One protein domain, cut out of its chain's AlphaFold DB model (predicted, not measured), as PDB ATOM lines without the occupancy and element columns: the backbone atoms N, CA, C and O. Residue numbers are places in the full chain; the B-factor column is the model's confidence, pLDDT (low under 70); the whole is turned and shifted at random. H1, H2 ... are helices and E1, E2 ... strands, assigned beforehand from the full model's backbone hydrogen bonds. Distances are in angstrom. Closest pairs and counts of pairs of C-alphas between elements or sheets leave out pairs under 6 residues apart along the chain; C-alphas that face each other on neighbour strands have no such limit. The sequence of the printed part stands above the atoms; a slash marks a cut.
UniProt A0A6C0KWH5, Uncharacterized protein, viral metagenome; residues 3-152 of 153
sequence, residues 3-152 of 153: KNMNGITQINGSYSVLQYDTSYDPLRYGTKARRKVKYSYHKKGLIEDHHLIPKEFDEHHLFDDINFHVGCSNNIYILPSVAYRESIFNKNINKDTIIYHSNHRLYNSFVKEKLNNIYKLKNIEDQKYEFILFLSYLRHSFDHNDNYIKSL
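What this domain is: This is residues 3 to 152 of the 153 residues of an uncharacterized protein of viral metagenome (UniProt A0A6C0KWH5). A long helical hairpin, H4 and H5, runs along one side of an elongated body; a short two-stranded ribbon, E1 and E2, lies between it and H1, and much of the loop stretch 3 to 31 lies on H1's side of the ribbon. H2 packs on H5 near the hairpin's turn, while H3 and the loop after it make the opposite end of the long axis. The printed part has 150 residues, under half of them, 71, in named elements, which follow as H1 E1 H2 E2 H3 H4 H5 H6; the strands are antiparallel, order E1 - E2, and the class is mostly helix. The whole is compact, with a radius of gyration of the C-alphas of 15.8 A and spans of 51 by 32 by 23 A.

How they stand to each other: Start at Lys 3: residues 3 to 31 hold no named element. Then H1, residues 32 to 41, is near E1, residues 47 to 51, with 6 pairs of C-alphas within 10 A. E1 is the antiparallel neighbour of E2, residues 76 to 80, at 144 degrees; look for N 50 and O 77, 2.7 A apart, and N 48 and O 79, 2.9 A, both within hydrogen-bond range. Between the strands in the chain comes H2, residues 62 to 66. After E2 comes H3, residues 82 to 88, which touches no helix. Next, H4, residues 105 to 119, and H5, residues 124 to 143, form a helical hairpin: they touch at a shallow tilt of 25 degrees, opposite ways, the C-alphas of Ile 118 and Gln 127 closest at 5.5 A. H5 is the hub, touching three helices. It touches H2 with residues 124 to 128 alone, closest at the C-alphas of Ile 66 and Lys 128, 5.8 A. It only just touches H6, residues 147 to 150, with 3 pairs of C-alphas within 8 A, closest at the C-alphas of Ser 141 and Ile 149, 6.6 A. In H1 to H5 every O i to N i+4 pair is within hydrogen-bond range; H6 is too short for such a pair.

Where its parts are: Find C-alpha 32 at (-37.707, -7.369, -24.862); from there H1 runs 14.8 A to Tyr 41. E1 and E2 each measure 13.1 A, H2 6.2 A and H3 10.2 A. H4 covers 21.1 A, and H5 covers 28.2 A from C-alpha 124 at (-18.386, -23.956, -47.659). H6, 5.0 A, ends at C-alpha 150, (-45.338, -33.428, -36.790).

The domain as a whole: The C-alphas farthest apart, those of Lys 91 and Asn 123, are 51.5 A apart. The printed part has no cut. The link from H3 to H4, 16 residues, is long. Confidence is low at residues 90 to 96, under 70, against a mean pLDDT of the printed part of 91.9.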
ATOM      1  N   LYS A   3     -48.285 -14.874 -41.972       89.00
ATOM      2  CA  LYS A   3     -49.144 -15.806 -41.225       89.00
ATOM      3  C   LYS A   3     -48.882 -17.219 -41.730       89.00
ATOM      4  O   LYS A   3     -48.697 -17.391 -42.930       89.00
ATOM      5  N   ASN A   4     -48.868 -18.192 -40.830       87.50
ATOM      6  CA  ASN A   4     -48.853 -19.601 -41.221       87.50
ATOM      7  C   ASN A   4     -50.270 -20.119 -41.513       87.50
ATOM      8  O   ASN A   4     -51.244 -19.379 -41.342       87.50
ATOM      9  N   MET A   5     -50.404 -21.393 -41.899       84.38
ATOM     10  CA  MET A   5     -51.714 -21.990 -42.203       84.38
ATOM     11  C   MET A   5     -52.709 -21.956 -41.033       84.38
ATOM     12  O   MET A   5     -53.916 -21.946 -41.251       84.38
ATOM     13  N   ASN A   6     -52.216 -21.886 -39.793       81.94
ATOM     14  CA  ASN A   6     -53.038 -21.795 -38.584       81.94
ATOM     15  C   ASN A   6     -53.414 -20.342 -38.231       81.94
ATOM     16  O   ASN A   6     -53.952 -20.080 -37.158       81.94
ATOM     17  N   GLY A   7     -53.091 -19.374 -39.097       87.12
ATOM     18  CA  GLY A   7     -53.362 -17.951 -38.885       87.12
ATOM     19  C   GLY A   7     -52.439 -17.270 -37.867       87.12
ATOM     20  O   GLY A   7     -52.638 -16.092 -37.559       87.12
ATOM     21  N   ILE A   8     -51.414 -17.968 -37.363       91.31
ATOM     22  CA  ILE A   8     -50.471 -17.436 -36.375       91.31
ATOM     23  C   ILE A   8     -49.485 -16.510 -37.082       91.31
ATOM     24  O   ILE A   8     -48.727 -16.926 -37.959       91.31
ATOM     25  N   THR A   9     -49.490 -15.243 -36.668       95.25
ATOM     26  CA  THR A   9     -48.540 -14.226 -37.128       95.25
ATOM     27  C   THR A   9     -47.117 -14.579 -36.697       95.25
ATOM     28  O   THR A   9     -46.834 -14.690 -35.504       95.25
ATOM     29  N   GLN A  10     -46.230 -14.708 -37.678       96.38
ATOM     30  CA  GLN A  10     -44.813 -15.013 -37.547       96.38
ATOM     31  C   GLN A  10     -43.959 -13.741 -37.643       96.38
ATOM     32  O   GLN A  10     -44.255 -12.816 -38.413       96.38
ATOM     33  N   ILE A  11     -42.864 -13.717 -36.883       94.50
ATOM     34  CA  ILE A  11     -41.874 -12.634 -36.875       94.50
ATOM     35  C   ILE A  11     -40.671 -13.096 -37.697       94.50
ATOM     36  O   ILE A  11     -39.970 -14.009 -37.279       94.50
ATOM     37  N   ASN A  12     -40.434 -12.454 -38.841       88.94
ATOM     38  CA  ASN A  12     -39.337 -12.792 -39.752       88.94
ATOM     39  C   ASN A  12     -38.417 -11.577 -39.897       88.94
ATOM     40  O   ASN A  12     -38.909 -10.446 -39.944       88.94
ATOM     41  N   GLY A  13     -37.115 -11.823 -39.994       87.06
ATOM     42  CA  GLY A  13     -36.122 -10.828 -40.375       87.06
ATOM     43  C   GLY A  13     -36.132 -10.577 -41.883       87.06
ATOM     44  O   GLY A  13     -36.486 -11.450 -42.671       87.06
ATOM     45  N   SER A  14     -35.735  -9.374 -42.293       85.31
ATOM     46  CA  SER A  14     -35.590  -8.982 -43.706       85.31
ATOM     47  C   SER A  14     -34.168  -9.189 -44.245       85.31
ATOM     48  O   SER A  14     -33.799  -8.588 -45.248       85.31
ATOM     49  N   TYR A  15     -33.357  -9.991 -43.555       85.12
ATOM     50  CA  TYR A  15     -31.941 -10.220 -43.840       85.12
ATOM     51  C   TYR A  15     -31.676 -11.695 -44.185       85.12
ATOM     52  O   TYR A  15     -32.483 -12.577 -43.875       85.12
ATOM     53  N   SER A  16     -30.531 -11.962 -44.818       84.44
ATOM     54  CA  SER A  16     -30.073 -13.324 -45.116       84.44
ATOM     55  C   SER A  16     -29.636 -14.055 -43.847       84.44
ATOM     56  O   SER A  16     -28.921 -13.502 -43.017       84.44
ATOM     57  N   VAL A  17     -30.006 -15.327 -43.718       83.62
ATOM     58  CA  VAL A  17     -29.640 -16.160 -42.560       83.62
ATOM     59  C   VAL A  17     -28.141 -16.463 -42.456       83.62
ATOM     60  O   VAL A  17     -27.688 -16.798 -41.370       83.62
ATOM     61  N   LEU A  18     -27.387 -16.318 -43.551       84.00
ATOM     62  CA  LEU A  18     -25.941 -16.597 -43.633       84.00
ATOM     63  C   LEU A  18     -25.054 -15.350 -43.478       84.00
ATOM     64  O   LEU A  18     -23.836 -15.397 -43.634       84.00
ATOM     65  N   GLN A  19     -25.668 -14.188 -43.268       74.19
ATOM     66  CA  GLN A  19     -24.975 -12.920 -43.033       74.19
ATOM     67  C   GLN A  19     -25.585 -12.279 -41.799       74.19
ATOM     68  O   GLN A  19     -26.105 -11.163 -41.834       74.19
ATOM     69  N   TYR A  20     -25.622 -13.057 -40.721       81.31
ATOM     70  CA  TYR A  20     -26.293 -12.617 -39.522       81.31
ATOM     71  C   TYR A  20     -25.471 -11.545 -38.815       81.31
ATOM     72  O   TYR A  20     -24.357 -11.784 -38.358       81.31
ATOM     73  N   ASP A  21     -26.071 -10.370 -38.681       80.06
ATOM     74  CA  ASP A  21     -25.578  -9.311 -37.823       80.06
ATOM     75  C   ASP A  21     -26.680  -8.924 -36.839       80.06
ATOM     76  O   ASP A  21     -27.794  -8.521 -37.190       80.06
ATOM     77  N   THR A  22     -26.339  -9.061 -35.564       77.31
ATOM     78  CA  THR A  22     -27.226  -8.790 -34.442       77.31
ATOM     79  C   THR A  22     -27.745  -7.354 -34.403       77.31
ATOM     80  O   THR A  22     -28.839  -7.145 -33.876       77.31
ATOM     81  N   SER A  23     -27.030  -6.370 -34.968       83.31
ATOM     82  CA  SER A  23     -27.526  -4.988 -35.030       83.31
ATOM     83  C   SER A  23     -28.720  -4.833 -35.971       83.31
ATOM     84  O   SER A  23     -29.525  -3.921 -35.790       83.31
ATOM     85  N   TYR A  24     -28.869  -5.742 -36.936       85.44
ATOM     86  CA  TYR A  24     -29.977  -5.764 -37.892       85.44
ATOM     87  C   TYR A  24     -31.106  -6.724 -37.486       85.44
ATOM     88  O   TYR A  24     -32.112  -6.820 -38.192       85.44
ATOM     89  N   ASP A  25     -30.996  -7.385 -36.326       91.38
ATOM     90  CA  ASP A  25     -32.032  -8.268 -35.782       91.38
ATOM     91  C   ASP A  25     -32.493  -7.863 -34.365       91.38
ATOM     92  O   ASP A  25     -32.241  -8.556 -33.368       91.38
ATOM     93  N   PRO A  26     -33.240  -6.750 -34.239       92.31
ATOM     94  CA  PRO A  26     -33.758  -6.296 -32.949       92.31
ATOM     95  C   PRO A  26     -34.805  -7.249 -32.348       92.31
ATOM     96  O   PRO A  26     -35.143  -7.122 -31.169       92.31
ATOM     97  N   LEU A  27     -35.343  -8.184 -33.141       94.31
ATOM     98  CA  LEU A  27     -36.399  -9.120 -32.744       94.31
ATOM     99  C   LEU A  27     -35.888 -10.552 -32.533       94.31
ATOM    100  O   LEU A  27     -36.707 -11.471 -32.387       94.31
ATOM    101  N   ARG A  28     -34.561 -10.729 -32.437       93.88
ATOM    102  CA  ARG A  28     -33.924 -12.003 -32.092       93.88
ATOM    103  C   ARG A  28     -34.468 -12.585 -30.789       93.88
ATOM    104  O   ARG A  28     -35.047 -11.876 -29.946       93.88
ATOM    105  N   TYR A  29     -34.265 -13.886 -30.610       95.19
ATOM    106  CA  TYR A  29     -34.730 -14.626 -29.442       95.19
ATOM    107  C   TYR A  29     -34.330 -13.951 -28.114       95.19
ATOM    108  O   TYR A  29     -33.252 -13.377 -27.972       95.19
ATOM    109  N   GLY A  30     -35.226 -13.994 -27.124       92.94
ATOM    110  CA  GLY A  30     -34.986 -13.466 -25.772       92.94
ATOM    111  C   GLY A  30     -35.093 -11.941 -25.607       92.94
ATOM    112  O   GLY A  30     -35.235 -11.450 -24.479       92.94
ATOM    113  N   THR A  31     -35.106 -11.160 -26.692       95.31
ATOM    114  CA  THR A  31     -35.185  -9.694 -26.595       95.31
ATOM    115  C   THR A  31     -36.517  -9.209 -26.005       95.31
ATOM    116  O   THR A  31     -37.578  -9.832 -26.127       95.31
ATOM    117  N   LYS A  32     -36.484  -8.049 -25.333       96.44
ATOM    118  CA  LYS A  32     -37.707  -7.369 -24.862       96.44
ATOM    119  C   LYS A  32     -38.581  -6.926 -26.042       96.44
ATOM    120  O   LYS A  32     -39.802  -7.043 -25.961       96.44
ATOM    121  N   ALA A  33     -37.958  -6.474 -27.133       95.56
ATOM    122  CA  ALA A  33     -38.647  -6.049 -28.347       95.56
ATOM    123  C   ALA A  33     -39.434  -7.201 -28.988       95.56
ATOM    124  O   ALA A  33     -40.636  -7.049 -29.204       95.56
ATOM    125  N   ARG A  34     -38.820  -8.385 -29.164       96.19
ATOM    126  CA  ARG A  34     -39.530  -9.582 -29.644       96.19
ATOM    127  C   ARG A  34     -40.733  -9.909 -28.775       96.19
ATOM    128  O   ARG A  34     -41.820 -10.097 -29.303       96.19
ATOM    129  N   ARG A  35     -40.567  -9.947 -27.448       96.44
ATOM    130  CA  ARG A  35     -41.676 -10.235 -26.520       96.44
ATOM    131  C   ARG A  35     -42.822  -9.236 -26.666       96.44
ATOM    132  O   ARG A  35     -43.974  -9.654 -26.706       96.44
ATOM    133  N   LYS A  36     -42.514  -7.940 -26.784       96.75
ATOM    134  CA  LYS A  36     -43.519  -6.887 -26.983       96.75
ATOM    135  C   LYS A  36     -44.295  -7.089 -28.287       96.75
ATOM    136  O   LYS A  36     -45.518  -7.072 -28.251       96.75
ATOM    137  N   VAL A  37     -43.598  -7.328 -29.400       96.19
ATOM    138  CA  VAL A  37     -44.225  -7.596 -30.705       96.19
ATOM    139  C   VAL A  37     -45.034  -8.893 -30.661       96.19
ATOM    140  O   VAL A  37     -46.201  -8.918 -31.018       96.19
ATOM    141  N   LYS A  38     -44.460  -9.979 -30.147       96.31
ATOM    142  CA  LYS A  38     -45.131 -11.277 -30.037       96.31
ATOM    143  C   LYS A  38     -46.470 -11.165 -29.300       96.31
ATOM    144  O   LYS A  38     -47.474 -11.680 -29.779       96.31
ATOM    145  N   TYR A  39     -46.504 -10.441 -28.181       96.19
ATOM    146  CA  TYR A  39     -47.723 -10.266 -27.390       96.19
ATOM    147  C   TYR A  39     -48.628  -9.110 -27.840       96.19
ATOM    148  O   TYR A  39     -49.718  -8.970 -27.294       96.19
ATOM    149  N   SER A  40     -48.238  -8.313 -28.843       96.19
ATOM    150  CA  SER A  40     -49.179  -7.402 -29.510       96.19
ATOM    151  C   SER A  40     -50.083  -8.130 -30.507       96.19
ATOM    152  O   SER A  40     -51.157  -7.632 -30.818       96.19
ATOM    153  N   TYR A  41     -49.661  -9.301 -30.998       94.50
ATOM    154  CA  TYR A  41     -50.451 -10.136 -31.913       94.50
ATOM    155  C   TYR A  41     -51.085 -11.348 -31.235       94.50
ATOM    156  O   TYR A  41     -52.097 -11.850 -31.719       94.50
ATOM    157  N   HIS A  42     -50.504 -11.829 -30.134       94.81
ATOM    158  CA  HIS A  42     -50.895 -13.096 -29.525       94.81
ATOM    159  C   HIS A  42     -51.121 -12.993 -28.023       94.81
ATOM    160  O   HIS A  42     -50.432 -12.261 -27.311       94.81
ATOM    161  N   LYS A  43     -52.036 -13.815 -27.507       93.19
ATOM    162  CA  LYS A  43     -52.267 -13.922 -26.065       93.19
ATOM    163  C   LYS A  43     -51.104 -14.647 -25.383       93.19
ATOM    164  O   LYS A  43     -50.684 -15.728 -25.800       93.19
ATOM    165  N   LYS A  44     -50.603 -14.064 -24.292       93.75
ATOM    166  CA  LYS A  44     -49.558 -14.672 -23.457       93.75
ATOM    167  C   LYS A  44     -50.003 -16.047 -22.941       93.75
ATOM    168  O   LYS A  44     -51.144 -16.199 -22.513       93.75
ATOM    169  N   GLY A  45     -49.091 -17.020 -22.974       92.31
ATOM    170  CA  GLY A  45     -49.327 -18.394 -22.518       92.31
ATOM    171  C   GLY A  45     -50.034 -19.299 -23.529       92.31
ATOM    172  O   GLY A  45     -50.208 -20.474 -23.247       92.31
ATOM    173  N   LEU A  46     -50.437 -18.774 -24.695       93.25
ATOM    174  CA  LEU A  46     -51.035 -19.578 -25.764       93.25
ATOM    175  C   LEU A  46     -50.061 -19.904 -26.901       93.25
ATOM    176  O   LEU A  46     -50.322 -20.801 -27.695       93.25
ATOM    177  N   ILE A  47     -48.918 -19.238 -26.962       95.06
ATOM    178  CA  ILE A  47     -47.916 -19.422 -28.011       95.06
ATOM    179  C   ILE A  47     -46.527 -19.467 -27.397       95.06
ATOM    180  O   ILE A  47     -46.278 -18.809 -26.382       95.06
ATOM    181  N   GLU A  48     -45.621 -20.165 -28.066       95.25
ATOM    182  CA  GLU A  48     -44.224 -20.306 -27.673       95.25
ATOM    183  C   GLU A  48     -43.287 -19.996 -28.841       95.25
ATOM    184  O   GLU A  48     -43.633 -20.176 -30.008       95.25
ATOM    185  N   ASP A  49     -42.094 -19.496 -28.515       96.69
ATOM    186  CA  ASP A  49     -41.007 -19.392 -29.489       96.69
ATOM    187  C   ASP A  49     -40.336 -20.766 -29.614       96.69
ATOM    188  O   ASP A  49     -39.854 -21.323 -28.629       96.69
ATOM    189  N   HIS A  50     -40.278 -21.297 -30.827       97.00
ATOM    190  CA  HIS A  50     -39.627 -22.547 -31.181       97.00
ATOM    191  C   HIS A  50     -38.436 -22.261 -32.096       97.00
ATOM    192  O   HIS A  50     -38.543 -21.447 -33.010       97.00
ATOM    193  N   HIS A  51     -37.302 -22.911 -31.855       97.56
ATOM    194  CA  HIS A  51     -36.140 -22.784 -32.729       97.56
ATOM    195  C   HIS A  51     -36.201 -23.889 -33.786       97.56
ATOM    196  O   HIS A  51     -36.187 -25.058 -33.412       97.56
ATOM    197  N   LEU A  52     -36.238 -23.528 -35.071       97.75
ATOM    198  CA  LEU A  52     -36.201 -24.496 -36.177       97.75
ATOM    199  C   LEU A  52     -34.893 -25.301 -36.133       97.75
ATOM    200  O   LEU A  52     -34.882 -26.520 -36.199       97.75
ATOM    201  N   ILE A  53     -33.774 -24.616 -35.946       98.19
ATOM    202  CA  ILE A  53     -32.503 -25.215 -35.554       98.19
ATOM    203  C   ILE A  53     -32.400 -25.114 -34.031       98.19
ATOM    204  O   ILE A  53     -32.233 -23.995 -33.535       98.19
ATOM    205  N   PRO A  54     -32.528 -26.223 -33.276       97.56
ATOM    206  CA  PRO A  54     -32.588 -26.198 -31.821       97.56
ATOM    207  C   PRO A  54     -31.419 -25.455 -31.180       97.56
ATOM    208  O   PRO A  54     -30.263 -25.622 -31.562       97.56
ATOM    209  N   LYS A  55     -31.726 -24.672 -30.141       95.44
ATOM    210  CA  LYS A  55     -30.735 -23.880 -29.401       95.44
ATOM    211  C   LYS A  55     -29.631 -24.737 -28.767       95.44
ATOM    212  O   LYS A  55     -28.536 -24.247 -28.547       95.44
ATOM    213  N   GLU A  56     -29.897 -26.006 -28.471       96.00
ATOM    214  CA  GLU A  56     -28.872 -26.917 -27.944       96.00
ATOM    215  C   GLU A  56     -27.718 -27.186 -28.924       96.00
ATOM    216  O   GLU A  56     -26.687 -27.705 -28.513       96.00
ATOM    217  N   PHE A  57     -27.873 -26.825 -30.201       96.75
ATOM    218  CA  PHE A  57     -26.826 -26.948 -31.212       96.75
ATOM    219  C   PHE A  57     -26.073 -25.640 -31.464       96.75
ATOM    220  O   PHE A  57     -25.352 -25.579 -32.445       96.75
ATOM    221  N   ASP A  58     -26.213 -24.609 -30.621       95.06
ATOM    222  CA  ASP A  58     -25.555 -23.299 -30.809       95.06
ATOM    223  C   ASP A  58     -24.037 -23.399 -31.044       95.06
ATOM    224  O   ASP A  58     -23.481 -22.619 -31.803       95.06
ATOM    225  N   GLU A  59     -23.389 -24.413 -30.466       95.56
ATOM    226  CA  GLU A  59     -21.949 -24.679 -30.602       95.56
ATOM    227  C   GLU A  59     -21.601 -25.627 -31.772       95.56
ATOM    228  O   GLU A  59     -20.511 -26.195 -31.832       95.56
ATOM    229  N   HIS A  60     -22.529 -25.880 -32.698       97.25
ATOM    230  CA  HIS A  60     -22.264 -26.739 -33.847       97.25
ATOM    231  C   HIS A  60     -21.330 -26.030 -34.840       97.25
ATOM    232  O   HIS A  60     -21.712 -25.025 -35.430       97.25
ATOM    233  N   HIS A  61     -20.156 -26.614 -35.113       95.44
ATOM    234  CA  HIS A  61     -19.070 -25.976 -35.883       95.44
ATOM    235  C   HIS A  61     -19.488 -25.433 -37.261       95.44
ATOM    236  O   HIS A  61     -18.989 -24.405 -37.697       95.44
ATOM    237  N   LEU A  62     -20.455 -26.082 -37.923       96.50
ATOM    238  CA  LEU A  62     -21.064 -25.573 -39.162       96.50
ATOM    239  C   LEU A  62     -21.460 -24.088 -39.078       96.50
ATOM    240  O   LEU A  62     -21.391 -23.389 -40.080       96.50
ATOM    241  N   PHE A  63     -21.922 -23.615 -37.919       95.19
ATOM    242  CA  PHE A  63     -22.454 -22.261 -37.758       95.19
ATOM    243  C   PHE A  63     -21.373 -21.187 -37.787       95.19
ATOM    244  O   PHE A  63     -21.641 -20.106 -38.316       95.19
ATOM    245  N   ASP A  64     -20.169 -21.511 -37.313       91.56
ATOM    246  CA  ASP A  64     -19.000 -20.638 -37.425       91.56
ATOM    247  C   ASP A  64     -18.610 -20.464 -38.898       91.56
ATOM    248  O   ASP A  64     -18.402 -19.343 -39.361       91.56
ATOM    249  N   ASP A  65     -18.609 -21.562 -39.661       91.81
ATOM    250  CA  ASP A  65     -18.258 -21.551 -41.084       91.81
ATOM    251  C   ASP A  65     -19.268 -20.739 -41.911       91.81
ATOM    252  O   ASP A  65     -18.904 -19.907 -42.747       91.81
ATOM    253  N   ILE A  66     -20.567 -20.945 -41.679       94.06
ATOM    254  CA  ILE A  66     -21.619 -20.327 -42.502       94.06
ATOM    255  C   ILE A  66     -22.150 -19.000 -41.941       94.06
ATOM    256  O   ILE A  66     -23.085 -18.439 -42.517       94.06
ATOM    257  N   ASN A  67     -21.571 -18.504 -40.841       92.50
ATOM    258  CA  ASN A  67     -21.986 -17.289 -40.135       92.50
ATOM    259  C   ASN A  67     -23.497 -17.267 -39.809       92.50
ATOM    260  O   ASN A  67     -24.228 -16.316 -40.118       92.50
ATOM    261  N   PHE A  68     -23.971 -18.358 -39.202       94.44
ATOM    262  CA  PHE A  68     -25.343 -18.514 -38.724       94.44
ATOM    263  C   PHE A  68     -25.400 -18.386 -37.201       94.44
ATOM    264  O   PHE A  68     -24.482 -18.776 -36.493       94.44
ATOM    265  N   HIS A  69     -26.517 -17.888 -36.672       93.81
ATOM    266  CA  HIS A  69     -26.730 -17.783 -35.230       93.81
ATOM    267  C   HIS A  69     -28.108 -18.331 -34.865       93.81
ATOM    268  O   HIS A  69     -29.132 -17.826 -35.342       93.81
ATOM    269  N   VAL A  70     -28.174 -19.306 -33.951       95.12
ATOM    270  CA  VAL A  70     -29.435 -20.012 -33.638       95.12
ATOM    271  C   VAL A  70     -30.504 -19.081 -33.064       95.12
ATOM    272  O   VAL A  70     -31.696 -19.274 -33.274       95.12
ATOM    273  N   GLY A  71     -30.101 -18.027 -32.356       94.50
ATOM    274  CA  GLY A  71     -31.021 -17.026 -31.812       94.50
ATOM    275  C   GLY A  71     -31.624 -16.048 -32.832       94.50
ATOM    276  O   GLY A  71     -32.444 -15.224 -32.418       94.50
ATOM    277  N   CYS A  72     -31.224 -16.079 -34.109       94.69
ATOM    278  CA  CYS A  72     -31.695 -15.119 -35.111       94.69
ATOM    279  C   CYS A  72     -33.199 -15.281 -35.391       94.69
ATOM    280  O   CYS A  72     -33.720 -16.393 -35.408       94.69
ATOM    281  N   SER A  73     -33.914 -14.186 -35.656       94.75
ATOM    282  CA  SER A  73     -35.367 -14.180 -35.882       94.75
ATOM    283  C   SER A  73     -35.824 -15.158 -36.958       94.75
ATOM    284  O   SER A  73     -36.875 -15.772 -36.808       94.75
ATOM    285  N   ASN A  74     -35.033 -15.338 -38.017       94.44
ATOM    286  CA  ASN A  74     -35.347 -16.266 -39.104       94.44
ATOM    287  C   ASN A  74     -35.274 -17.748 -38.701       94.44
ATOM    288  O   ASN A  74     -35.862 -18.581 -39.387       94.44
ATOM    289  N   ASN A  75     -34.624 -18.070 -37.580       96.69
ATOM    290  CA  ASN A  75     -34.639 -19.398 -36.979       96.69
ATOM    291  C   ASN A  75     -35.772 -19.583 -35.954       96.69
ATOM    292  O   ASN A  75     -36.034 -20.706 -35.525       96.69
ATOM    293  N   ILE A  76     -36.441 -18.504 -35.527       96.75
ATOM    294  CA  ILE A  76     -37.464 -18.580 -34.481       96.75
ATOM    295  C   ILE A  76     -38.863 -18.582 -35.083       96.75
ATOM    296  O   ILE A  76     -39.360 -17.572 -35.581       96.75
ATOM    297  N   TYR A  77     -39.542 -19.704 -34.914       97.31
ATOM    298  CA  TYR A  77     -40.922 -19.910 -35.303       97.31
ATOM    299  C   TYR A  77     -41.860 -19.755 -34.103       97.31
ATOM    300  O   TYR A  77     -41.544 -20.186 -33.000       97.31
ATOM    301  N   ILE A  78     -43.029 -19.146 -34.287       97.06
ATOM    302  CA  ILE A  78     -44.046 -19.048 -33.235       97.06
ATOM    303  C   ILE A  78     -45.001 -20.229 -33.384       97.06
ATOM    304  O   ILE A  78     -45.756 -20.300 -34.357       97.06
ATOM    305  N   LEU A  79     -44.981 -21.129 -32.402       95.38
ATOM    306  CA  LEU A  79     -45.859 -22.293 -32.343       95.38
ATOM    307  C   LEU A  79     -46.993 -22.109 -31.333       95.38
ATOM    308  O   LEU A  79     -46.829 -21.404 -30.333       95.38
ATOM    309  N   PRO A  80     -48.133 -22.785 -31.549       94.00
ATOM    310  CA  PRO A  80     -49.102 -23.015 -30.491       94.00
ATOM    311  C   PRO A  80     -48.445 -23.657 -29.268       94.00
ATOM    312  O   PRO A  80     -47.647 -24.580 -29.400       94.00
ATOM    313  N   SER A  81     -48.817 -23.215 -28.074       93.12
ATOM    314  CA  SER A  81     -48.496 -23.931 -26.835       93.12
ATOM    315  C   SER A  81     -49.397 -25.160 -26.653       93.12
ATOM    316  O   SER A  81     -50.464 -25.267 -27.270       93.12
ATOM    317  N   VAL A  82     -49.032 -26.039 -25.715       90.38
ATOM    318  CA  VAL A  82     -49.917 -27.115 -25.236       90.38
ATOM    319  C   VAL A  82     -51.266 -26.556 -24.766       90.38
ATOM    320  O   VAL A  82     -52.309 -27.086 -25.140       90.38
ATOM    321  N   ALA A  83     -51.267 -25.435 -24.035       90.19
ATOM    322  CA  ALA A  83     -52.490 -24.800 -23.544       90.19
ATOM    323  C   ALA A  83     -53.403 -24.315 -24.685       90.19
ATOM    324  O   ALA A  83     -54.623 -24.449 -24.608       90.19
ATOM    325  N   TYR A  84     -52.832 -23.794 -25.777       89.56
ATOM    326  CA  TYR A  84     -53.613 -23.441 -26.968       89.56
ATOM    327  C   TYR A  84     -54.231 -24.674 -27.614       89.56
ATOM    328  O   TYR A  84     -55.436 -24.681 -27.865       89.56
ATOM    329  N   ARG A  85     -53.441 -25.737 -27.819       87.19
ATOM    330  CA  ARG A  85     -53.951 -27.011 -28.343       87.19
ATOM    331  C   ARG A  85     -55.116 -27.515 -27.487       87.19
ATOM    332  O   ARG A  85     -56.164 -27.866 -28.017       87.19
ATOM    333  N   GLU A  86     -54.958 -27.523 -26.169       86.06
ATOM    334  CA  GLU A  86     -55.995 -27.970 -25.232       86.06
ATOM    335  C   GLU A  86     -57.243 -27.086 -25.251       86.06
ATOM    336  O   GLU A  86     -58.351 -27.610 -25.154       86.06
ATOM    337  N   SER A  87     -57.084 -25.774 -25.452       83.69
ATOM    338  CA  SER A  87     -58.213 -24.845 -25.562       83.69
ATOM    339  C   SER A  87     -59.080 -25.094 -26.800       83.69
ATOM    340  O   SER A  87     -60.295 -24.921 -26.731       83.69
ATOM    341  N   ILE A  88     -58.479 -25.543 -27.909       77.94
ATOM    342  CA  ILE A  88     -59.184 -25.813 -29.172       77.94
ATOM    343  C   ILE A  88     -59.737 -27.239 -29.210       77.94
ATOM    344  O   ILE A  88     -60.873 -27.461 -29.622       77.94
ATOM    345  N   PHE A  89     -58.947 -28.223 -28.782       74.81
ATOM    346  CA  PHE A  89     -59.268 -29.644 -28.946       74.81
ATOM    347  C   PHE A  89     -59.790 -30.295 -27.669       74.81
ATOM    348  O   PHE A  89     -59.634 -31.504 -27.480       74.81
ATOM    349  N   ASN A  90     -60.400 -29.511 -26.781       65.12
ATOM    350  CA  ASN A  90     -60.882 -29.962 -25.482       65.12
ATOM    351  C   ASN A  90     -61.880 -31.133 -25.651       65.12
ATOM    352  O   ASN A  90     -63.055 -30.920 -25.935       65.12
ATOM    353  N   LYS A  91     -61.384 -32.374 -25.488       59.06
ATOM    354  CA  LYS A  91     -62.063 -33.677 -25.711       59.06
ATOM    355  C   LYS A  91     -62.221 -34.171 -27.164       59.06
ATOM    356  O   LYS A  91     -62.870 -35.190 -27.370       59.06
ATOM    357  N   ASN A  92     -61.593 -33.538 -28.156       63.94
ATOM    358  CA  ASN A  92     -61.600 -34.036 -29.538       63.94
ATOM    359  C   ASN A  92     -60.523 -35.107 -29.782       63.94
ATOM    360  O   ASN A  92     -59.431 -35.036 -29.221       63.94
ATOM    361  N   ILE A  93     -60.821 -36.070 -30.662       59.41
ATOM    362  CA  ILE A  93     -59.893 -37.133 -31.110       59.41
ATOM    363  C   ILE A  93     -58.783 -36.554 -32.019       59.41
ATOM    364  O   ILE A  93     -57.699 -37.109 -32.120       59.41
ATOM    365  N   ASN A  94     -59.007 -35.374 -32.606       63.03
ATOM    366  CA  ASN A  94     -58.124 -34.708 -33.573       63.03
ATOM    367  C   ASN A  94     -57.012 -33.829 -32.950       63.03
ATOM    368  O   ASN A  94     -56.643 -32.792 -33.506       63.03
ATOM    369  N   LYS A  95     -56.465 -34.217 -31.789       63.34
ATOM    370  CA  LYS A  95     -55.421 -33.440 -31.081       63.34
ATOM    371  C   LYS A  95     -54.112 -33.289 -31.867       63.34
ATOM    372  O   LYS A  95     -53.398 -32.318 -31.631       63.34
ATOM    373  N   ASP A  96     -53.867 -34.172 -32.832       68.06
ATOM    374  CA  ASP A  96     -52.639 -34.221 -33.644       68.06
ATOM    375  C   ASP A  96     -52.838 -33.609 -35.042       68.06
ATOM    376  O   ASP A  96     -52.159 -33.928 -36.023       68.06
ATOM    377  N   THR A  97     -53.819 -32.714 -35.163       80.88
ATOM    378  CA  THR A  97     -54.065 -31.975 -36.406       80.88
ATOM    379  C   THR A  97     -53.101 -30.823 -36.605       80.88
ATOM    380  O   THR A  97     -52.979 -30.376 -37.738       80.88
ATOM    381  N   ILE A  98     -52.403 -30.360 -35.565       87.88
ATOM    382  CA  ILE A  98     -51.452 -29.248 -35.653       87.88
ATOM    383  C   ILE A  98     -50.131 -29.595 -34.970       87.88
ATOM    384  O   ILE A  98     -50.125 -30.265 -33.940       87.88
ATOM    385  N   ILE A  99     -49.022 -29.080 -35.491       91.94
ATOM    386  CA  ILE A  99     -47.758 -29.020 -34.761       91.94
ATOM    387  C   ILE A  99     -47.899 -27.973 -33.652       91.94
ATOM    388  O   ILE A  99     -48.273 -26.822 -33.897       91.94
ATOM    389  N   TYR A 100     -47.597 -28.372 -32.422       92.69
ATOM    390  CA  TYR A 100     -47.587 -27.509 -31.247       92.69
ATOM    391  C   TYR A 100     -46.290 -27.725 -30.472       92.69
ATOM    392  O   TYR A 100     -45.583 -28.710 -30.663       92.69
ATOM    393  N   HIS A 101     -45.950 -26.778 -29.609       92.69
ATOM    394  CA  HIS A 101     -44.728 -26.835 -28.828       92.69
ATOM    395  C   HIS A 101     -44.866 -27.869 -27.697       92.69
ATOM    396  O   HIS A 101     -45.518 -27.605 -26.684       92.69
ATOM    397  N   SER A 102     -44.252 -29.035 -27.888       89.94
ATOM    398  CA  SER A 102     -44.150 -30.164 -26.952       89.94
ATOM    399  C   SER A 102     -42.677 -30.563 -26.747       89.94
ATOM    400  O   SER A 102     -41.764 -29.885 -27.221       89.94
ATOM    401  N   ASN A 103     -42.417 -31.654 -26.019       88.25
ATOM    402  CA  ASN A 103     -41.086 -32.258 -25.962       88.25
ATOM    403  C   ASN A 103     -40.736 -32.877 -27.327       88.25
ATOM    404  O   ASN A 103     -41.448 -33.754 -27.791       88.25
ATOM    405  N   HIS A 104     -39.629 -32.455 -27.934       92.94
ATOM    406  CA  HIS A 104     -39.300 -32.734 -29.333       92.94
ATOM    407  C   HIS A 104     -37.906 -33.374 -29.485       92.94
ATOM    408  O   HIS A 104     -37.085 -32.975 -30.307       92.94
ATOM    409  N   ARG A 105     -37.611 -34.407 -28.677       96.25
ATOM    410  CA  ARG A 105     -36.323 -35.136 -28.726       96.25
ATOM    411  C   ARG A 105     -36.059 -35.803 -30.082       96.25
ATOM    412  O   ARG A 105     -34.914 -35.840 -30.527       96.25
ATOM    413  N   LEU A 106     -37.092 -36.352 -30.728       97.38
ATOM    414  CA  LEU A 106     -36.952 -36.969 -32.052       97.38
ATOM    415  C   LEU A 106     -36.620 -35.915 -33.112       97.38
ATOM    416  O   LEU A 106     -35.728 -36.135 -33.931       97.38
ATOM    417  N   TYR A 107     -37.267 -34.752 -33.036       98.19
ATOM    418  CA  TYR A 107     -36.965 -33.610 -33.894       98.19
ATOM    419  C   TYR A 107     -35.513 -33.160 -33.740       98.19
ATOM    420  O   TYR A 107     -34.805 -33.000 -34.730       98.19
ATOM    421  N   ASN A 108     -35.037 -33.041 -32.502       98.25
ATOM    422  CA  ASN A 108     -33.656 -32.665 -32.225       98.25
ATOM    423  C   ASN A 108     -32.653 -33.655 -32.828       98.25
ATOM    424  O   ASN A 108     -31.695 -33.237 -33.476       98.25
ATOM    425  N   SER A 109     -32.891 -34.962 -32.678       98.31
ATOM    426  CA  SER A 109     -32.055 -35.996 -33.306       98.31
ATOM    427  C   SER A 109     -32.038 -35.873 -34.833       98.31
ATOM    428  O   SER A 109     -30.964 -35.929 -35.431       98.31
ATOM    429  N   PHE A 110     -33.203 -35.653 -35.452       98.56
ATOM    430  CA  PHE A 110     -33.323 -35.440 -36.895       98.56
ATOM    431  C   PHE A 110     -32.528 -34.211 -37.360       98.56
ATOM    432  O   PHE A 110     -31.735 -34.301 -38.299       98.56
ATOM    433  N   VAL A 111     -32.687 -33.073 -36.677       98.62
ATOM    434  CA  VAL A 111     -31.959 -31.845 -37.014       98.62
ATOM    435  C   VAL A 111     -30.455 -32.048 -36.848       98.62
ATOM    436  O   VAL A 111     -29.700 -31.710 -37.757       98.62
ATOM    437  N   LYS A 112     -30.012 -32.671 -35.752       98.50
ATOM    438  CA  LYS A 112     -28.594 -32.971 -35.515       98.50
ATOM    439  C   LYS A 112     -27.987 -33.813 -36.633       98.50
ATOM    440  O   LYS A 112     -26.884 -33.526 -37.092       98.50
ATOM    441  N   GLU A 113     -28.688 -34.854 -37.076       98.62
ATOM    442  CA  GLU A 113     -28.222 -35.703 -38.172       98.62
ATOM    443  C   GLU A 113     -28.049 -34.897 -39.467       98.62
ATOM    444  O   GLU A 113     -27.013 -35.001 -40.129       98.62
ATOM    445  N   LYS A 114     -29.024 -34.042 -39.798       98.62
ATOM    446  CA  LYS A 114     -28.953 -33.177 -40.981       98.62
ATOM    447  C   LYS A 114     -27.796 -32.185 -40.900       98.62
ATOM    448  O   LYS A 114     -27.025 -32.112 -41.851       98.62
ATOM    449  N   LEU A 115     -27.613 -31.504 -39.769       98.56
ATOM    450  CA  LEU A 115     -26.490 -30.582 -39.560       98.56
ATOM    451  C   LEU A 115     -25.131 -31.283 -39.709       98.56
ATOM    452  O   LEU A 115     -24.260 -30.794 -40.426       98.56
ATOM    453  N   ASN A 116     -24.980 -32.472 -39.115       98.56
ATOM    454  CA  ASN A 116     -23.763 -33.274 -39.242       98.56
ATOM    455  C   ASN A 116     -23.484 -33.687 -40.692       98.56
ATOM    456  O   ASN A 116     -22.327 -33.780 -41.096       98.56
ATOM    457  N   ASN A 117     -24.523 -33.984 -41.475       98.44
ATOM    458  CA  ASN A 117     -24.363 -34.355 -42.879       98.44
ATOM    459  C   ASN A 117     -23.983 -33.152 -43.744       98.44
ATOM    460  O   ASN A 117     -23.102 -33.289 -44.589       98.44
ATOM    461  N   ILE A 118     -24.572 -31.981 -43.487       98.50
ATOM    462  CA  ILE A 118     -24.197 -30.729 -44.157       98.50
ATOM    463  C   ILE A 118     -22.731 -30.398 -43.858       98.50
ATOM    464  O   ILE A 118     -21.961 -30.152 -44.776       98.50
ATOM    465  N   TYR A 119     -22.298 -30.486 -42.600       97.75
ATOM    466  CA  TYR A 119     -20.916 -30.179 -42.208       97.75
ATOM    467  C   TYR A 119     -19.856 -31.080 -42.864       97.75
ATOM    468  O   TYR A 119     -18.717 -30.669 -43.058       97.75
ATOM    469  N   LYS A 120     -20.215 -32.307 -43.265       97.81
ATOM    470  CA  LYS A 120     -19.303 -33.218 -43.983       97.81
ATOM    471  C   LYS A 120     -19.056 -32.814 -45.441       97.81
ATOM    472  O   LYS A 120     -18.199 -33.418 -46.091       97.81
ATOM    473  N   LEU A 121     -19.810 -31.857 -45.979       97.62
ATOM    474  CA  LEU A 121     -19.589 -31.351 -47.330       97.62
ATOM    475  C   LEU A 121     -18.235 -30.641 -47.397       97.62
ATOM    476  O   LEU A 121     -17.838 -29.933 -46.476       97.62
ATOM    477  N   LYS A 122     -17.515 -30.852 -48.504       92.19
ATOM    478  CA  LYS A 122     -16.121 -30.403 -48.662       92.19
ATOM    479  C   LYS A 122     -15.977 -28.892 -48.850       92.19
ATOM    480  O   LYS A 122     -14.888 -28.360 -48.667       92.19
ATOM    481  N   ASN A 123     -17.040 -28.241 -49.300       95.31
ATOM    482  CA  ASN A 123     -17.052 -26.866 -49.769       95.31
ATOM    483  C   ASN A 123     -18.040 -26.054 -48.926       95.31
ATOM    484  O   ASN A 123     -19.186 -26.458 -48.745       95.31
ATOM    485  N   ILE A 124     -17.596 -24.887 -48.465       95.88
ATOM    486  CA  ILE A 124     -18.386 -23.956 -47.659       95.88
ATOM    487  C   ILE A 124     -19.622 -23.415 -48.390       95.88
ATOM    488  O   ILE A 124     -20.661 -23.206 -47.776       95.88
ATOM    489  N   GLU A 125     -19.558 -23.230 -49.707       95.94
ATOM    490  CA  GLU A 125     -20.706 -22.793 -50.504       95.94
ATOM    491  C   GLU A 125     -21.762 -23.901 -50.620       95.94
ATOM    492  O   GLU A 125     -22.953 -23.612 -50.519       95.94
ATOM    493  N   ASP A 126     -21.348 -25.171 -50.712       96.94
ATOM    494  CA  ASP A 126     -22.283 -26.307 -50.669       96.94
ATOM    495  C   ASP A 126     -22.923 -26.424 -49.280       96.94
ATOM    496  O   ASP A 126     -24.129 -26.629 -49.168       96.94
ATOM    497  N   GLN A 127     -22.138 -26.225 -48.213       97.62
ATOM    498  CA  GLN A 127     -22.651 -26.183 -46.840       97.62
ATOM    499  C   GLN A 127     -23.704 -25.085 -46.658       97.62
ATOM    500  O   GLN A 127     -24.789 -25.345 -46.137       97.62
ATOM    501  N   LYS A 128     -23.406 -23.865 -47.115       97.38
ATOM    502  CA  LYS A 128     -24.325 -22.720 -47.091       97.38
ATOM    503  C   LYS A 128     -25.612 -23.012 -47.854       97.38
ATOM    504  O   LYS A 128     -26.701 -22.754 -47.342       97.38
ATOM    505  N   TYR A 129     -25.489 -23.550 -49.065       96.38
ATOM    506  CA  TYR A 129     -26.627 -23.880 -49.913       96.38
ATOM    507  C   TYR A 129     -27.526 -24.942 -49.270       96.38
ATOM    508  O   TYR A 129     -28.722 -24.708 -49.083       96.38
ATOM    509  N   GLU A 130     -26.951 -26.069 -48.850       98.00
ATOM    510  CA  GLU A 130     -27.693 -27.159 -48.209       98.00
ATOM    511  C   GLU A 130     -28.308 -26.727 -46.876       98.00
ATOM    512  O   GLU A 130     -29.440 -27.097 -46.555       98.00
ATOM    513  N   PHE A 131     -27.624 -25.869 -46.115       98.12
ATOM    514  CA  PHE A 131     -28.192 -25.284 -44.906       98.12
ATOM    515  C   PHE A 131     -29.405 -24.393 -45.201       98.12
ATOM    516  O   PHE A 131     -30.427 -24.518 -44.524       98.12
ATOM    517  N   ILE A 132     -29.339 -23.525 -46.221       96.75
ATOM    518  CA  ILE A 132     -30.489 -22.704 -46.632       96.75
ATOM    519  C   ILE A 132     -31.662 -23.592 -47.046       96.75
ATOM    520  O   ILE A 132     -32.795 -23.332 -46.626       96.75
ATOM    521  N   LEU A 133     -31.413 -24.630 -47.850       97.88
ATOM    522  CA  LEU A 133     -32.454 -25.569 -48.262       97.88
ATOM    523  C   LEU A 133     -33.075 -26.262 -47.055       97.88
ATOM    524  O   LEU A 133     -34.299 -26.336 -46.951       97.88
ATOM    525  N   PHE A 134     -32.249 -26.717 -46.117       98.50
ATOM    526  CA  PHE A 134     -32.723 -27.399 -44.927       98.50
ATOM    527  C   PHE A 134     -33.552 -26.483 -44.021       98.50
ATOM    528  O   PHE A 134     -34.664 -26.846 -43.637       98.50
ATOM    529  N   LEU A 135     -33.079 -25.268 -43.732       97.81
ATOM    530  CA  LEU A 135     -33.834 -24.301 -42.935       97.81
ATOM    531  C   LEU A 135     -35.157 -23.918 -43.619       97.81
ATOM    532  O   LEU A 135     -36.194 -23.818 -42.958       97.81
ATOM    533  N   SER A 136     -35.138 -23.757 -44.944       96.50
ATOM    534  CA  SER A 136     -36.338 -23.486 -45.743       96.50
ATOM    535  C   SER A 136     -37.318 -24.658 -45.709       96.50
ATOM    536  O   SER A 136     -38.517 -24.439 -45.548       96.50
ATOM    537  N   TYR A 137     -36.821 -25.896 -45.791       98.19
ATOM    538  CA  TYR A 137     -37.622 -27.108 -45.627       98.19
ATOM    539  C   TYR A 137     -38.294 -27.142 -44.254       98.19
ATOM    540  O   TYR A 137     -39.507 -27.307 -44.185       98.19
ATOM    541  N   LEU A 138     -37.544 -26.920 -43.168       98.00
ATOM    542  CA  LEU A 138     -38.116 -26.881 -41.820       98.00
ATOM    543  C   LEU A 138     -39.227 -25.835 -41.740       98.00
ATOM    544  O   LEU A 138     -40.349 -26.156 -41.352       98.00
ATOM    545  N   ARG A 139     -38.942 -24.601 -42.167       96.62
ATOM    546  CA  ARG A 139     -39.908 -23.499 -42.183       96.62
ATOM    547  C   ARG A 139     -41.183 -23.875 -42.938       96.62
ATOM    548  O   ARG A 139     -42.276 -23.751 -42.385       96.62
ATOM    549  N   HIS A 140     -41.027 -24.368 -44.163       95.94
ATOM    550  CA  HIS A 140     -42.123 -24.807 -45.015       95.94
ATOM    551  C   HIS A 140     -42.946 -25.911 -44.344       95.94
ATOM    552  O   HIS A 140     -44.174 -25.863 -44.373       95.94
ATOM    553  N   SER A 141     -42.287 -26.872 -43.698       96.50
ATOM    554  CA  SER A 141     -42.941 -27.961 -42.980       96.50
ATOM    555  C   SER A 141     -43.802 -27.474 -41.814       96.50
ATOM    556  O   SER A 141     -44.922 -27.949 -41.656       96.50
ATOM    557  N   PHE A 142     -43.351 -26.488 -41.032       95.44
ATOM    558  CA  PHE A 142     -44.206 -25.883 -40.001       95.44
ATOM    559  C   PHE A 142     -45.336 -25.040 -40.597       95.44
ATOM    560  O   PHE A 142     -46.456 -25.074 -40.088       95.44
ATOM    561  N   ASP A 143     -45.068 -24.309 -41.684       93.88
ATOM    562  CA  ASP A 143     -46.078 -23.489 -42.356       93.88
ATOM    563  C   ASP A 143     -47.220 -24.325 -42.954       93.88
ATOM    564  O   ASP A 143     -48.346 -23.831 -42.993       93.88
ATOM    565  N   HIS A 144     -46.942 -25.575 -43.346       92.38
ATOM    566  CA  HIS A 144     -47.892 -26.511 -43.966       92.38
ATOM    567  C   HIS A 144     -48.259 -27.713 -43.089       92.38
ATOM    568  O   HIS A 144     -48.934 -28.630 -43.558       92.38
ATOM    569  N   ASN A 145     -47.847 -27.710 -41.817       91.38
ATOM    570  CA  ASN A 145     -48.161 -28.768 -40.860       91.38
ATOM    571  C   ASN A 145     -47.788 -30.175 -41.366       91.38
ATOM    572  O   ASN A 145     -48.587 -31.115 -41.316       91.38
ATOM    573  N   ASP A 146     -46.566 -30.287 -41.882       94.69
ATOM    574  CA  ASP A 146     -46.018 -31.503 -42.468       94.69
ATOM    575  C   ASP A 146     -46.136 -32.703 -41.517       94.69
ATOM    576  O   ASP A 146     -45.810 -32.624 -40.331       94.69
ATOM    577  N   ASN A 147     -46.600 -33.836 -42.048       94.00
ATOM    578  CA  ASN A 147     -46.885 -35.018 -41.239       94.00
ATOM    579  C   ASN A 147     -45.619 -35.658 -40.665       94.00
ATOM    580  O   ASN A 147     -45.667 -36.178 -39.550       94.00
ATOM    581  N   TYR A 148     -44.502 -35.615 -41.397       95.88
ATOM    582  CA  TYR A 148     -43.252 -36.175 -40.910       95.88
ATOM    583  C   TYR A 148     -42.708 -35.325 -39.765       95.88
ATOM    584  O   TYR A 148     -42.519 -35.863 -38.678       95.88
ATOM    585  N   ILE A 149     -42.569 -34.006 -39.946       96.31
ATOM    586  CA  ILE A 149     -42.123 -33.114 -38.866       96.31
ATOM    587  C   ILE A 149     -43.052 -33.213 -37.661       96.31
ATOM    588  O   ILE A 149     -42.572 -33.332 -36.538       96.31
ATOM    589  N   LYS A 150     -44.368 -33.253 -37.872       93.81
ATOM    590  CA  LYS A 150     -45.338 -33.428 -36.790       93.81
ATOM    591  C   LYS A 150     -45.153 -34.726 -36.006       93.81
ATOM    592  O   LYS A 150     -45.315 -34.702 -34.795       93.81
ATOM    593  N   SER A 151     -44.772 -35.829 -36.653       93.44
ATOM    594  CA  SER A 151     -44.489 -37.096 -35.957       93.44
ATOM    595  C   SER A 151     -43.229 -37.072 -35.078       93.44
ATOM    596  O   SER A 151     -42.973 -38.032 -34.355       93.44
ATOM    597  N   LEU A 152     -42.437 -35.994 -35.134       95.44
ATOM    598  CA  LEU A 152     -41.222 -35.816 -34.334       95.44
ATOM    599  C   LEU A 152     -41.453 -35.015 -33.029       95.44
ATOM    600  O   LEU A 152     -40.489 -34.824 -32.274       95.44
TER     601      LEU A 152